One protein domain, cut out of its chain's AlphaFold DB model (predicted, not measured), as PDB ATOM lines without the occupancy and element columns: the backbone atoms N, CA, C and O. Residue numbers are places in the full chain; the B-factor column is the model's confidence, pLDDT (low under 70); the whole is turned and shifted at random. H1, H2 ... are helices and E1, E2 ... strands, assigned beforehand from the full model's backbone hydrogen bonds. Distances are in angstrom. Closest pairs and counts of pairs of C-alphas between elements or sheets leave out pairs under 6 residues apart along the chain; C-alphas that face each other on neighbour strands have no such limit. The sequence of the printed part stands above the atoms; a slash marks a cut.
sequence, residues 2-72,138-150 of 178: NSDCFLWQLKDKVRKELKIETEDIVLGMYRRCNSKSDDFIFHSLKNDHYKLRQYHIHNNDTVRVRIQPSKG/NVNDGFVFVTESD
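This is residues 2 to 72 and 138 to 150 of the 178 residues of an uncharacterized protein of Reticulomyxa filosa (UniProt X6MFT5). A strongly twisted sheet of four strands has one longer helix, H1, packed across one of its faces, two layers in all. The hairpin of E1 and E2 reaches to one end of the longest axis, and the short helix H2 lies away from the sheet on the path from E2 to E3. The printed part has 84 residues with two named helices and four named strands, in the order H1, E1, E2, H2, E3, E4; the sheet runs E2, E1, E3, E4, all antiparallel. The class is mixed, helices and strands, with 42 residues in named elements. The whole is compact, with a radius of gyration of the C-alphas of 13.4 A and spans of 41 by 35 by 20 A.

H1, residues 7 to 18, is on the sheet at a height over the sheet of 8.5 A. It lies over E1, residues 24 to 32, and only just over E3, residues 62 to 68, on which 3 of its C-alphas fall. On the local plane its line stands at 70 degrees to E1, across the strands; their closest C-alphas, those of Lys 11 and Ile 25, are 6.8 A apart. E1 and E2, residues 40 to 44, form a hairpin, with N 31 and O 41 at 2.9 A. The pairing of E1 is staggered: residues 28 to 32 pair with E2, and residues 24 to 28 with E3, where N 26 and O 66 are 2.8 A apart. H2, residues 52 to 55, is not on the sheet; it is close to H1 but not clearly touching, the closest C-alphas being those of Leu 7 and Leu 52, 5.9 A apart. E2, H2 and E3 make a split strand-helix-strand unit, two strands running the same way with E1 between them, and its crossover is right-handed. The edge strand E4, residues 141 to 145, is antiparallel to E3, with N 65 and O 142 at 2.9 A. In H1 every O i to N i+4 pair is within hydrogen-bond range; H2 is too short for such a pair.

H1 begins at C-alpha 7, (119.078, 122.650, 214.681), and is 16.3 A long. E1 measures 25.1 A and ends at C-alpha 32, (116.708, 140.817, 225.949). E3 measures 19.1 A. E4 ends at C-alpha 145, (116.526, 121.120, 228.487).

The C-alphas of Lys 36 and Gly 72, the two farthest apart, are 41.3 A apart. Residues 73 to 137 are not printed, and C-alphas 72 and 138 are 19.7 A apart across the cut. Of the links printed whole, H1 to E1 is tight and the others are short. Mean pLDDT of the printed part is 78.6; residues 2 to 3, 22, 69 to 72 and 138 to 150, with E4 among them, are under 70.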
ATOM      1  N   ASN A   2     132.256 118.217 222.394       50.72
ATOM      2  CA  ASN A   2     131.513 119.270 221.699       50.72
ATOM      3  C   ASN A   2     130.178 118.738 221.163       50.72
ATOM      4  O   ASN A   2     130.169 117.920 220.252       50.72
ATOM      5  N   SER A   3     129.063 119.241 221.693       60.81
ATOM      6  CA  SER A   3     127.712 119.052 221.158       60.81
ATOM      7  C   SER A   3     127.547 119.783 219.819       60.81
ATOM      8  O   SER A   3     126.978 120.871 219.721       60.81
ATOM      9  N   ASP A   4     128.082 119.185 218.760       76.25
ATOM     10  CA  ASP A   4     127.939 119.641 217.374       76.25
ATOM     11  C   ASP A   4     126.598 119.170 216.776       76.25
ATOM     12  O   ASP A   4     126.537 118.578 215.704       76.25
ATOM     13  N   CYS A   5     125.502 119.431 217.490       85.56
ATOM     14  CA  CYS A   5     124.154 119.120 217.027       85.56
ATOM     15  C   CYS A   5     123.666 120.213 216.069       85.56
ATOM     16  O   CYS A   5     123.849 121.409 216.328       85.56
ATOM     17  N   PHE A   6     123.042 119.818 214.963       91.12
ATOM     18  CA  PHE A   6     122.340 120.739 214.073       91.12
ATOM     19  C   PHE A   6     120.942 121.064 214.605       91.12
ATOM     20  O   PHE A   6     120.308 120.248 215.275       91.12
ATOM     21  N   LEU A   7     120.419 122.244 214.264       91.25
ATOM     22  CA  LEU A   7     119.078 122.650 214.681       91.25
ATOM     23  C   LEU A   7     117.999 121.658 214.215       91.25
ATOM     24  O   LEU A   7     117.090 121.350 214.983       91.25
ATOM     25  N   TRP A   8     118.112 121.120 212.996       91.38
ATOM     26  CA  TRP A   8     117.172 120.113 212.491       91.38
ATOM     27  C   TRP A   8     117.168 118.827 213.330       91.38
ATOM     28  O   TRP A   8     116.103 118.264 213.566       91.38
ATOM     29  N   GLN A   9     118.329 118.394 213.837       91.50
ATOM     30  CA  GLN A   9     118.437 117.211 214.699       91.50
ATOM     31  C   GLN A   9     117.771 117.462 216.049       91.50
ATOM     32  O   GLN A   9     117.073 116.593 216.566       91.50
ATOM     33  N   LEU A  10     117.941 118.666 216.608       90.00
ATOM     34  CA  LEU A  10     117.249 119.056 217.834       90.00
ATOM     35  C   LEU A  10     115.729 119.097 217.622       90.00
ATOM     36  O   LEU A  10     114.987 118.579 218.450       90.00
ATOM     37  N   LYS A  11     115.257 119.654 216.500       90.31
ATOM     38  CA  LYS A  11     113.830 119.637 216.142       90.31
ATOM     39  C   LYS A  11     113.291 118.211 216.029       90.31
ATOM     40  O   LYS A  11     112.212 117.943 216.546       90.31
ATOM     41  N   ASP A  12     114.033 117.309 215.392       89.25
ATOM     42  CA  ASP A  12     113.632 115.908 215.234       89.25
ATOM     43  C   ASP A  12     113.557 115.165 216.579       89.25
ATOM     44  O   ASP A  12     112.577 114.471 216.849       89.25
ATOM     45  N   LYS A  13     114.531 115.383 217.477       89.50
ATOM     46  CA  LYS A  13     114.482 114.856 218.853       89.50
ATOM     47  C   LYS A  13     113.253 115.361 219.609       89.50
ATOM     48  O   LYS A  13     112.507 114.560 220.162       89.50
ATOM     49  N   VAL A  14     112.991 116.667 219.557       89.25
ATOM     50  CA  VAL A  14     111.825 117.277 220.215       89.25
ATOM     51  C   VAL A  14     110.509 116.741 219.642       89.25
ATOM     52  O   VAL A  14     109.586 116.464 220.405       89.25
ATOM     53  N   ARG A  15     110.410 116.532 218.320       87.06
ATOM     54  CA  ARG A  15     109.232 115.898 217.695       87.06
ATOM     55  C   ARG A  15     108.984 114.499 218.250       87.06
ATOM     56  O   ARG A  15     107.848 114.184 218.598       87.06
ATOM     57  N   LYS A  16     110.037 113.685 218.356       87.25
ATOM     58  CA  LYS A  16     109.964 112.312 218.878       87.25
ATOM     59  C   LYS A  16     109.564 112.280 220.351       87.25
ATOM     60  O   LYS A  16     108.676 111.516 220.718       87.25
ATOM     61  N   GLU A  17     110.167 113.130 221.179       86.25
ATOM     62  CA  GLU A  17     109.866 113.201 222.614       86.25
ATOM     63  C   GLU A  17     108.442 113.692 222.892       86.25
ATOM     64  O   GLU A  17     107.740 113.124 223.728       86.25
ATOM     65  N   LEU A  18     107.991 114.720 222.167       83.44
ATOM     66  CA  LEU A  18     106.655 115.296 222.335       83.44
ATOM     67  C   LEU A  18     105.567 114.562 221.539       83.44
ATOM     68  O   LEU A  18     104.401 114.941 221.633       83.44
ATOM     69  N   LYS A  19     105.925 113.520 220.776       83.88
ATOM     70  CA  LYS A  19     105.018 112.761 219.895       83.88
ATOM     71  C   LYS A  19     104.233 113.666 218.935       83.88
ATOM     72  O   LYS A  19     103.025 113.522 218.766       83.88
ATOM     73  N   ILE A  20     104.927 114.624 218.321       80.69
ATOM     74  CA  ILE A  20     104.351 115.561 217.351       80.69
ATOM     75  C   ILE A  20     104.628 115.033 215.944       80.69
ATOM     76  O   ILE A  20     105.760 115.097 215.466       80.69
ATOM     77  N   GLU A  21     103.592 114.523 215.282       75.25
ATOM     78  CA  GLU A  21     103.717 113.895 213.957       75.25
ATOM     79  C   GLU A  21     103.530 114.885 212.799       75.25
ATOM     80  O   GLU A  21     104.195 114.776 211.773       75.25
ATOM     81  N   THR A  22     102.634 115.866 212.952       69.06
ATOM     82  CA  THR A  22     102.138 116.681 211.825       69.06
ATOM     83  C   THR A  22     102.285 118.189 212.007       69.06
ATOM     84  O   THR A  22     101.969 118.947 211.089       69.06
ATOM     85  N   GLU A  23     102.695 118.646 213.188       76.75
ATOM     86  CA  GLU A  23     102.763 120.077 213.497       76.75
ATOM     87  C   GLU A  23     104.180 120.621 213.319       76.75
ATOM     88  O   GLU A  23     105.187 119.936 213.542       76.75
ATOM     89  N   ASP A  24     104.257 121.885 212.905       82.62
ATOM     90  CA  ASP A  24     105.535 122.557 212.749       82.62
ATOM     91  C   ASP A  24     106.045 123.006 214.113       82.62
ATOM     92  O   ASP A  24     105.357 123.683 214.877       82.62
ATOM     93  N   ILE A  25     107.287 122.636 214.417       87.62
ATOM     94  CA  ILE A  25     107.936 123.018 215.665       87.62
ATOM     95  C   ILE A  25     108.853 124.206 215.416       87.62
ATOM     96  O   ILE A  25     109.799 124.151 214.624       87.62
ATOM     97  N   VAL A  26     108.605 125.270 216.170       90.00
ATOM     98  CA  VAL A  26     109.445 126.458 216.227       90.00
ATOM     99  C   VAL A  26     110.245 126.418 217.523       90.00
ATOM    100  O   VAL A  26     109.707 126.587 218.617       90.00
ATOM    101  N   LEU A  27     111.554 126.225 217.390       91.31
ATOM    102  CA  LEU A  27     112.495 126.361 218.497       91.31
ATOM    103  C   LEU A  27     112.958 127.812 218.605       91.31
ATOM    104  O   LEU A  27     113.159 128.486 217.593       91.31
ATOM    105  N   GLY A  28     113.141 128.297 219.826       91.81
ATOM    106  CA  GLY A  28     113.621 129.651 220.068       91.81
ATOM    107  C   GLY A  28     114.078 129.880 221.495       91.81
ATOM    108  O   GLY A  28     113.982 129.007 222.352       91.81
ATOM    109  N   MET A  29     114.580 131.077 221.757       90.38
ATOM    110  CA  MET A  29     115.005 131.497 223.092       90.38
ATOM    111  C   MET A  29     114.489 132.897 223.375       90.38
ATOM    112  O   MET A  29     114.373 133.718 222.466       90.38
ATOM    113  N   TYR A  30     114.216 133.196 224.640       85.69
ATOM    114  CA  TYR A  30     113.966 134.571 225.047       85.69
ATOM    115  C   TYR A  30     115.292 135.314 225.157       85.69
ATOM    116  O   TYR A  30     116.187 134.900 225.889       85.69
ATOM    117  N   ARG A  31     115.419 136.412 224.415       82.88
ATOM    118  CA  ARG A  31     116.570 137.313 224.488       82.88
ATOM    119  C   ARG A  31     116.099 138.698 224.891       82.88
ATOM    120  O   ARG A  31     115.023 139.132 224.477       82.88
ATOM    121  N   ARG A  32     116.913 139.391 225.686       80.44
ATOM    122  CA  ARG A  32     116.708 140.817 225.949       80.44
ATOM    123  C   ARG A  32     116.959 141.589 224.664       80.44
ATOM    124  O   ARG A  32     117.972 141.362 224.002       80.44
ATOM    125  N   CYS A  33     116.048 142.491 224.320       71.94
ATOM    126  CA  CYS A  33     116.222 143.348 223.148       71.94
ATOM    127  C   CYS A  33     117.297 144.409 223.346       71.94
ATOM    128  O   CYS A  33     117.949 144.808 222.386       71.94
ATOM    129  N   ASN A  34     117.488 144.851 224.586       75.88
ATOM    130  CA  ASN A  34     118.504 145.822 224.936       75.88
ATOM    131  C   ASN A  34     118.993 145.585 226.364       75.88
ATOM    132  O   ASN A  34     118.252 145.088 227.208       75.88
ATOM    133  N   SER A  35     120.226 145.992 226.662       73.75
ATOM    134  CA  SER A  35     120.782 145.894 228.022       73.75
ATOM    135  C   SER A  35     120.060 146.783 229.040       73.75
ATOM    136  O   SER A  35     120.199 146.573 230.239       73.75
ATOM    137  N   LYS A  36     119.287 147.763 228.553       76.25
ATOM    138  CA  LYS A  36     118.557 148.757 229.351       76.25
ATOM    139  C   LYS A  36     117.061 148.463 229.508       76.25
ATOM    140  O   LYS A  36     116.401 149.180 230.248       76.25
ATOM    141  N   SER A  37     116.522 147.482 228.785       76.62
ATOM    142  CA  SER A  37     115.098 147.135 228.817       76.62
ATOM    143  C   SER A  37     114.910 145.765 229.450       76.62
ATOM    144  O   SER A  37     115.603 144.818 229.070       76.62
ATOM    145  N   ASP A  38     113.912 145.639 230.317       79.75
ATOM    146  CA  ASP A  38     113.490 144.343 230.860       79.75
ATOM    147  C   ASP A  38     112.634 143.533 229.871       79.75
ATOM    148  O   ASP A  38     112.202 142.423 230.175       79.75
ATOM    149  N   ASP A  39     112.433 144.050 228.657       81.88
ATOM    150  CA  ASP A  39     111.672 143.383 227.610       81.88
ATOM    151  C   ASP A  39     112.431 142.184 227.031       81.88
ATOM    152  O   ASP A  39     113.529 142.294 226.465       81.88
ATOM    153  N   PHE A  40     111.792 141.018 227.130       81.88
ATOM    154  CA  PHE A  40     112.249 139.772 226.531       81.88
ATOM    155  C   PHE A  40     111.436 139.455 225.281       81.88
ATOM    156  O   PHE A  40     110.214 139.308 225.333       81.88
ATOM    157  N   ILE A  41     112.127 139.257 224.161       85.12
ATOM    158  CA  ILE A  41     111.506 138.828 222.909       85.12
ATOM    159  C   ILE A  41     111.919 137.397 222.596       85.12
ATOM    160  O   ILE A  41     113.076 137.001 222.751       85.12
ATOM    161  N   PHE A  42     110.945 136.613 222.139       86.88
ATOM    162  CA  PHE A  42     111.188 135.275 221.622       86.88
ATOM    163  C   PHE A  42     111.900 135.358 220.270       86.88
ATOM    164  O   PHE A  42     111.335 135.828 219.282       86.88
ATOM    165  N   HIS A  43     113.135 134.874 220.231       89.44
ATOM    166  CA  HIS A  43     113.951 134.782 219.032       89.44
ATOM    167  C   HIS A  43     113.873 133.361 218.474       89.44
ATOM    168  O   HIS A  43     114.399 132.425 219.079       89.44
ATOM    169  N   SER A  44     113.203 133.195 217.331       90.50
ATOM    170  CA  SER A  44     113.099 131.897 216.664       90.50
ATOM    171  C   SER A  44     114.404 131.514 215.962       90.50
ATOM    172  O   SER A  44     115.052 132.333 215.308       90.50
ATOM    173  N   LEU A  45     114.773 130.239 216.078       91.00
ATOM    174  CA  LEU A  45     115.903 129.636 215.383       91.00
ATOM    175  C   LEU A  45     115.422 129.199 213.993       91.00
ATOM    176  O   LEU A  45     114.585 128.302 213.866       91.00
ATOM    177  N   LYS A  46     115.896 129.889 212.951       89.69
ATOM    178  CA  LYS A  46     115.352 129.758 211.587       89.69
ATOM    179  C   LYS A  46     116.131 128.815 210.672       89.69
ATOM    180  O   LYS A  46     115.537 128.260 209.759       89.69
ATOM    181  N   ASN A  47     117.442 128.682 210.860       91.88
ATOM    182  CA  ASN A  47     118.301 127.935 209.945       91.88
ATOM    183  C   ASN A  47     118.550 126.527 210.484       91.88
ATOM    184  O   ASN A  47     119.314 126.319 211.423       91.88
ATOM    185  N   ASP A  48     117.903 125.564 209.846       88.81
ATOM    186  CA  ASP A  48     117.930 124.156 210.227       88.81
ATOM    187  C   ASP A  48     119.323 123.527 210.117       88.81
ATOM    188  O   ASP A  48     119.672 122.659 210.918       88.81
ATOM    189  N   HIS A  49     120.154 124.016 209.196       91.75
ATOM    190  CA  HIS A  49     121.514 123.522 208.968       91.75
ATOM    191  C   HIS A  49     122.569 124.221 209.828       91.75
ATOM    192  O   HIS A  49     123.757 123.917 209.707       91.75
ATOM    193  N   TYR A  50     122.169 125.150 210.697       91.56
ATOM    194  CA  TYR A  50     123.095 125.735 211.656       91.56
ATOM    195  C   TYR A  50     123.277 124.818 212.859       91.56
ATOM    196  O   TYR A  50     122.325 124.249 213.398       91.56
ATOM    197  N   LYS A  51     124.529 124.692 213.292       91.12
ATOM    198  CA  LYS A  51     124.868 124.047 214.559       91.12
ATOM    199  C   LYS A  51     124.335 124.895 215.711       91.12
ATOM    200  O   LYS A  51     124.379 126.123 215.647       91.12
ATOM    201  N   LEU A  52     123.921 124.262 216.807       88.50
ATOM    202  CA  LEU A  52     123.429 124.962 218.005       88.50
ATOM    203  C   LEU A  52     124.435 126.000 218.535       88.50
ATOM    204  O   LEU A  52     124.065 127.102 218.934       88.50
ATOM    205  N   ARG A  53     125.732 125.717 218.404       87.88
ATOM    206  CA  ARG A  53     126.821 126.643 218.751       87.88
ATOM    207  C   ARG A  53     126.839 127.928 217.934       87.88
ATOM    208  O   ARG A  53     127.196 128.970 218.467       87.88
ATOM    209  N   GLN A  54     126.435 127.875 216.664       88.12
ATOM    210  CA  GLN A  54     126.315 129.073 215.823       88.12
ATOM    211  C   GLN A  54     125.180 129.984 216.306       88.12
ATOM    212  O   GLN A  54     125.175 131.173 216.010       88.12
ATOM    213  N   TYR A  55     124.253 129.444 217.099       86.44
ATOM    214  CA  TYR A  55     123.245 130.212 217.820       86.44
ATOM    215  C   TYR A  55     123.683 130.645 219.223       86.44
ATOM    216  O   TYR A  55     122.886 131.274 219.917       86.44
ATOM    217  N   HIS A  56     124.927 130.369 219.629       86.75
ATOM    218  CA  HIS A  56     125.414 130.528 221.005       86.75
ATOM    219  C   HIS A  56     124.593 129.728 222.022       86.75
ATOM    220  O   HIS A  56     124.366 130.193 223.133       86.75
ATOM    221  N   ILE A  57     124.104 128.555 221.611       86.56
ATOM    222  CA  ILE A  57     123.409 127.617 222.490       86.56
ATOM    223  C   ILE A  57     124.431 126.591 222.961       86.56
ATOM    224  O   ILE A  57     125.064 125.906 222.148       86.56
ATOM    225  N   HIS A  58     124.594 126.512 224.271       84.94
ATOM    226  CA  HIS A  58     125.516 125.627 224.961       84.94
ATOM    227  C   HIS A  58     124.763 124.528 225.721       84.94
ATOM    228  O   HIS A  58     123.536 124.533 225.836       84.94
ATOM    229  N   ASN A  59     125.511 123.553 226.236       78.62
ATOM    230  CA  ASN A  59     124.948 122.544 227.131       78.62
ATOM    231  C   ASN A  59     124.398 123.248 228.384       78.62
ATOM    232  O   ASN A  59     125.028 124.183 228.876       78.62
ATOM    233  N   ASN A  60     123.254 122.783 228.895       79.12
ATOM    234  CA  ASN A  60     122.470 123.381 229.991       79.12
ATOM    235  C   ASN A  60     121.652 124.631 229.636       79.12
ATOM    236  O   ASN A  60     120.883 125.102 230.479       79.12
ATOM    237  N   ASP A  61     121.737 125.141 228.405       83.00
ATOM    238  CA  ASP A  61     120.803 126.174 227.969       83.00
ATOM    239  C   ASP A  61     119.396 125.588 227.808       83.00
ATOM    240  O   ASP A  61     119.192 124.440 227.401       83.00
ATOM    241  N   THR A  62     118.395 126.408 228.126       83.94
ATOM    242  CA  THR A  62     116.991 126.047 227.928       83.94
ATOM    243  C   THR A  62     116.487 126.648 226.624       83.94
ATOM    244  O   THR A  62     116.553 127.862 226.413       83.94
ATOM    245  N   VAL A  63     115.934 125.798 225.761       89.12
ATOM    246  CA  VAL A  63     115.299 126.213 224.509       89.12
ATOM    247  C   VAL A  63     113.787 126.112 224.682       89.12
ATOM    248  O   VAL A  63     113.252 125.148 225.231       89.12
ATOM    249  N   ARG A  64     113.082 127.147 224.232       89.75
ATOM    250  CA  ARG A  64     111.621 127.209 224.214       89.75
ATOM    251  C   ARG A  64     111.101 126.543 222.947       89.75
ATOM    252  O   ARG A  64     111.593 126.809 221.847       89.75
ATOM    253  N   VAL A  65     110.084 125.710 223.117       89.25
ATOM    254  CA  VAL A  65     109.417 124.980 222.043       89.25
ATOM    255  C   VAL A  65     108.028 125.564 221.864       89.25
ATOM    256  O   VAL A  65     107.210 125.530 222.781       89.25
ATOM    257  N   ARG A  66     107.757 126.080 220.667       88.69
ATOM    258  CA  ARG A  66     106.422 126.511 220.259       88.69
ATOM    259  C   ARG A  66     105.926 125.617 219.147       88.69
ATOM    260  O   ARG A  66     106.610 125.445 218.140       88.69
ATOM    261  N   ILE A  67     104.725 125.095 219.324       84.75
ATOM    262  CA  ILE A  67     104.078 124.282 218.309       84.75
ATOM    263  C   ILE A  67     103.174 125.190 217.483       84.75
ATOM    264  O   ILE A  67     102.287 125.863 218.017       84.75
ATOM    265  N   GLN A  68     103.455 125.269 216.186       78.56
ATOM    266  CA  GLN A  68     102.654 126.018 215.239       78.56
ATOM    267  C   GLN A  68     101.671 125.053 214.567       78.56
ATOM    268  O   GLN A  68     102.104 124.146 213.849       78.56
ATOM    269  N   PRO A  69     100.352 125.234 214.764       67.62
ATOM    270  CA  PRO A  69      99.372 124.420 214.067       67.62
ATOM    271  C   PRO A  69      99.514 124.673 212.565       67.62
ATOM    272  O   PRO A  69      99.533 125.822 212.109       67.62
ATOM    273  N   SER A  70      99.644 123.599 211.788       65.50
ATOM    274  CA  SER A  70      99.652 123.702 210.332       65.50
ATOM    275  C   SER A  70      98.295 124.234 209.856       65.50
ATOM    276  O   SER A  70      97.269 124.022 210.505       65.50
ATOM    277  N   LYS A  71      98.258 124.943 208.719       61.75
ATOM    278  CA  LYS A  71      97.053 125.626 208.192       61.75
ATOM    279  C   LYS A  71      95.836 124.707 207.931       61.75
ATOM    280  O   LYS A  71      94.784 125.214 207.563       61.75
ATOM    281  N   GLY A  72      95.959 123.391 208.128       55.84
ATOM    282  CA  GLY A  72      94.859 122.419 208.080       55.84
ATOM    283  C   GLY A  72      94.353 121.932 209.448       55.84
ATOM    284  O   GLY A  72      93.312 121.282 209.501       55.84
ATOM    285  N   ASN A 138     100.378 130.877 226.605       45.75
ATOM    286  CA  ASN A 138     100.056 130.032 225.474       45.75
ATOM    287  C   ASN A 138     100.201 128.587 225.954       45.75
ATOM    288  O   ASN A 138     101.292 128.158 226.320       45.75
ATOM    289  N   VAL A 139      99.083 127.861 225.991       51.34
ATOM    290  CA  VAL A 139      98.993 126.487 226.513       51.34
ATOM    291  C   VAL A 139      99.867 125.509 225.703       51.34
ATOM    292  O   VAL A 139     100.139 124.405 226.159       51.34
ATOM    293  N   ASN A 140     100.372 125.945 224.543       54.53
ATOM    294  CA  ASN A 140     101.236 125.176 223.648       54.53
ATOM    295  C   ASN A 140     102.731 125.535 223.776       54.53
ATOM    296  O   ASN A 140     103.520 125.182 222.899       54.53
ATOM    297  N   ASP A 141     103.120 126.300 224.800       51.12
ATOM    298  CA  ASP A 141     104.503 126.745 224.994       51.12
ATOM    299  C   ASP A 141     105.217 125.889 226.055       51.12
ATOM    300  O   ASP A 141     104.926 125.979 227.251       51.12
ATOM    301  N   GLY A 142     106.173 125.071 225.610       68.00
ATOM    302  CA  GLY A 142     106.953 124.154 226.445       68.00
ATOM    303  C   GLY A 142     108.430 124.543 226.546       68.00
ATOM    304  O   GLY A 142     108.947 125.322 225.744       68.00
ATOM    305  N   PHE A 143     109.131 123.984 227.531       59.53
ATOM    306  CA  PHE A 143     110.583 124.105 227.668       59.53
ATOM    307  C   PHE A 143     111.242 122.748 227.440       59.53
ATOM    308  O   PHE A 143     110.736 121.738 227.922       59.53
ATOM    309  N   VAL A 144     112.384 122.739 226.754       64.12
ATOM    310  CA  VAL A 144     113.241 121.557 226.628       64.12
ATOM    311  C   VAL A 144     114.635 121.907 227.131       64.12
ATOM    312  O   VAL A 144     115.209 122.939 226.767       64.12
ATOM    313  N   PHE A 145     115.161 121.039 227.990       57.50
ATOM    314  CA  PHE A 145     116.526 121.120 228.487       57.50
ATOM    315  C   PHE A 145     117.446 120.397 227.514       57.50
ATOM    316  O   PHE A 145     117.229 119.227 227.198       57.50
ATOM    317  N   VAL A 146     118.482 121.085 227.042       56.62
ATOM    318  CA  VAL A 146     119.514 120.442 226.230       56.62
ATOM    319  C   VAL A 146     120.377 119.594 227.161       56.62
ATOM    320  O   VAL A 146     121.223 120.121 227.882       56.62
ATOM    321  N   THR A 147     120.134 118.284 227.159       46.03
ATOM    322  CA  THR A 147     120.945 117.286 227.867       46.03
ATOM    323  C   THR A 147     121.746 116.456 226.865       46.03
ATOM    324  O   THR A 147     121.353 116.308 225.703       46.03
ATOM    325  N   GLU A 148     122.914 115.969 227.283       45.41
ATOM    326  CA  GLU A 148     123.722 115.062 226.466       45.41
ATOM    327  C   GLU A 148     122.943 113.751 226.277       45.41
ATOM    328  O   GLU A 148     122.442 113.171 227.236       45.41
ATOM    329  N   SER A 149     122.772 113.318 225.026       51.06
ATOM    330  CA  SER A 149     122.250 111.984 224.734       51.06
ATOM    331  C   SER A 149     123.431 111.028 224.753       51.06
ATOM    332  O   SER A 149     124.356 111.220 223.967       51.06
ATOM    333  N   ASP A 150     123.396 110.019 225.618       42.91
ATOM    334  CA  ASP A 150     124.310 108.889 225.507       42.91
ATOM    335  C   ASP A 150     124.051 108.199 224.161       42.91
ATOM    336  O   ASP A 150     122.957 107.686 223.903       42.91
TER     337      ASP A 150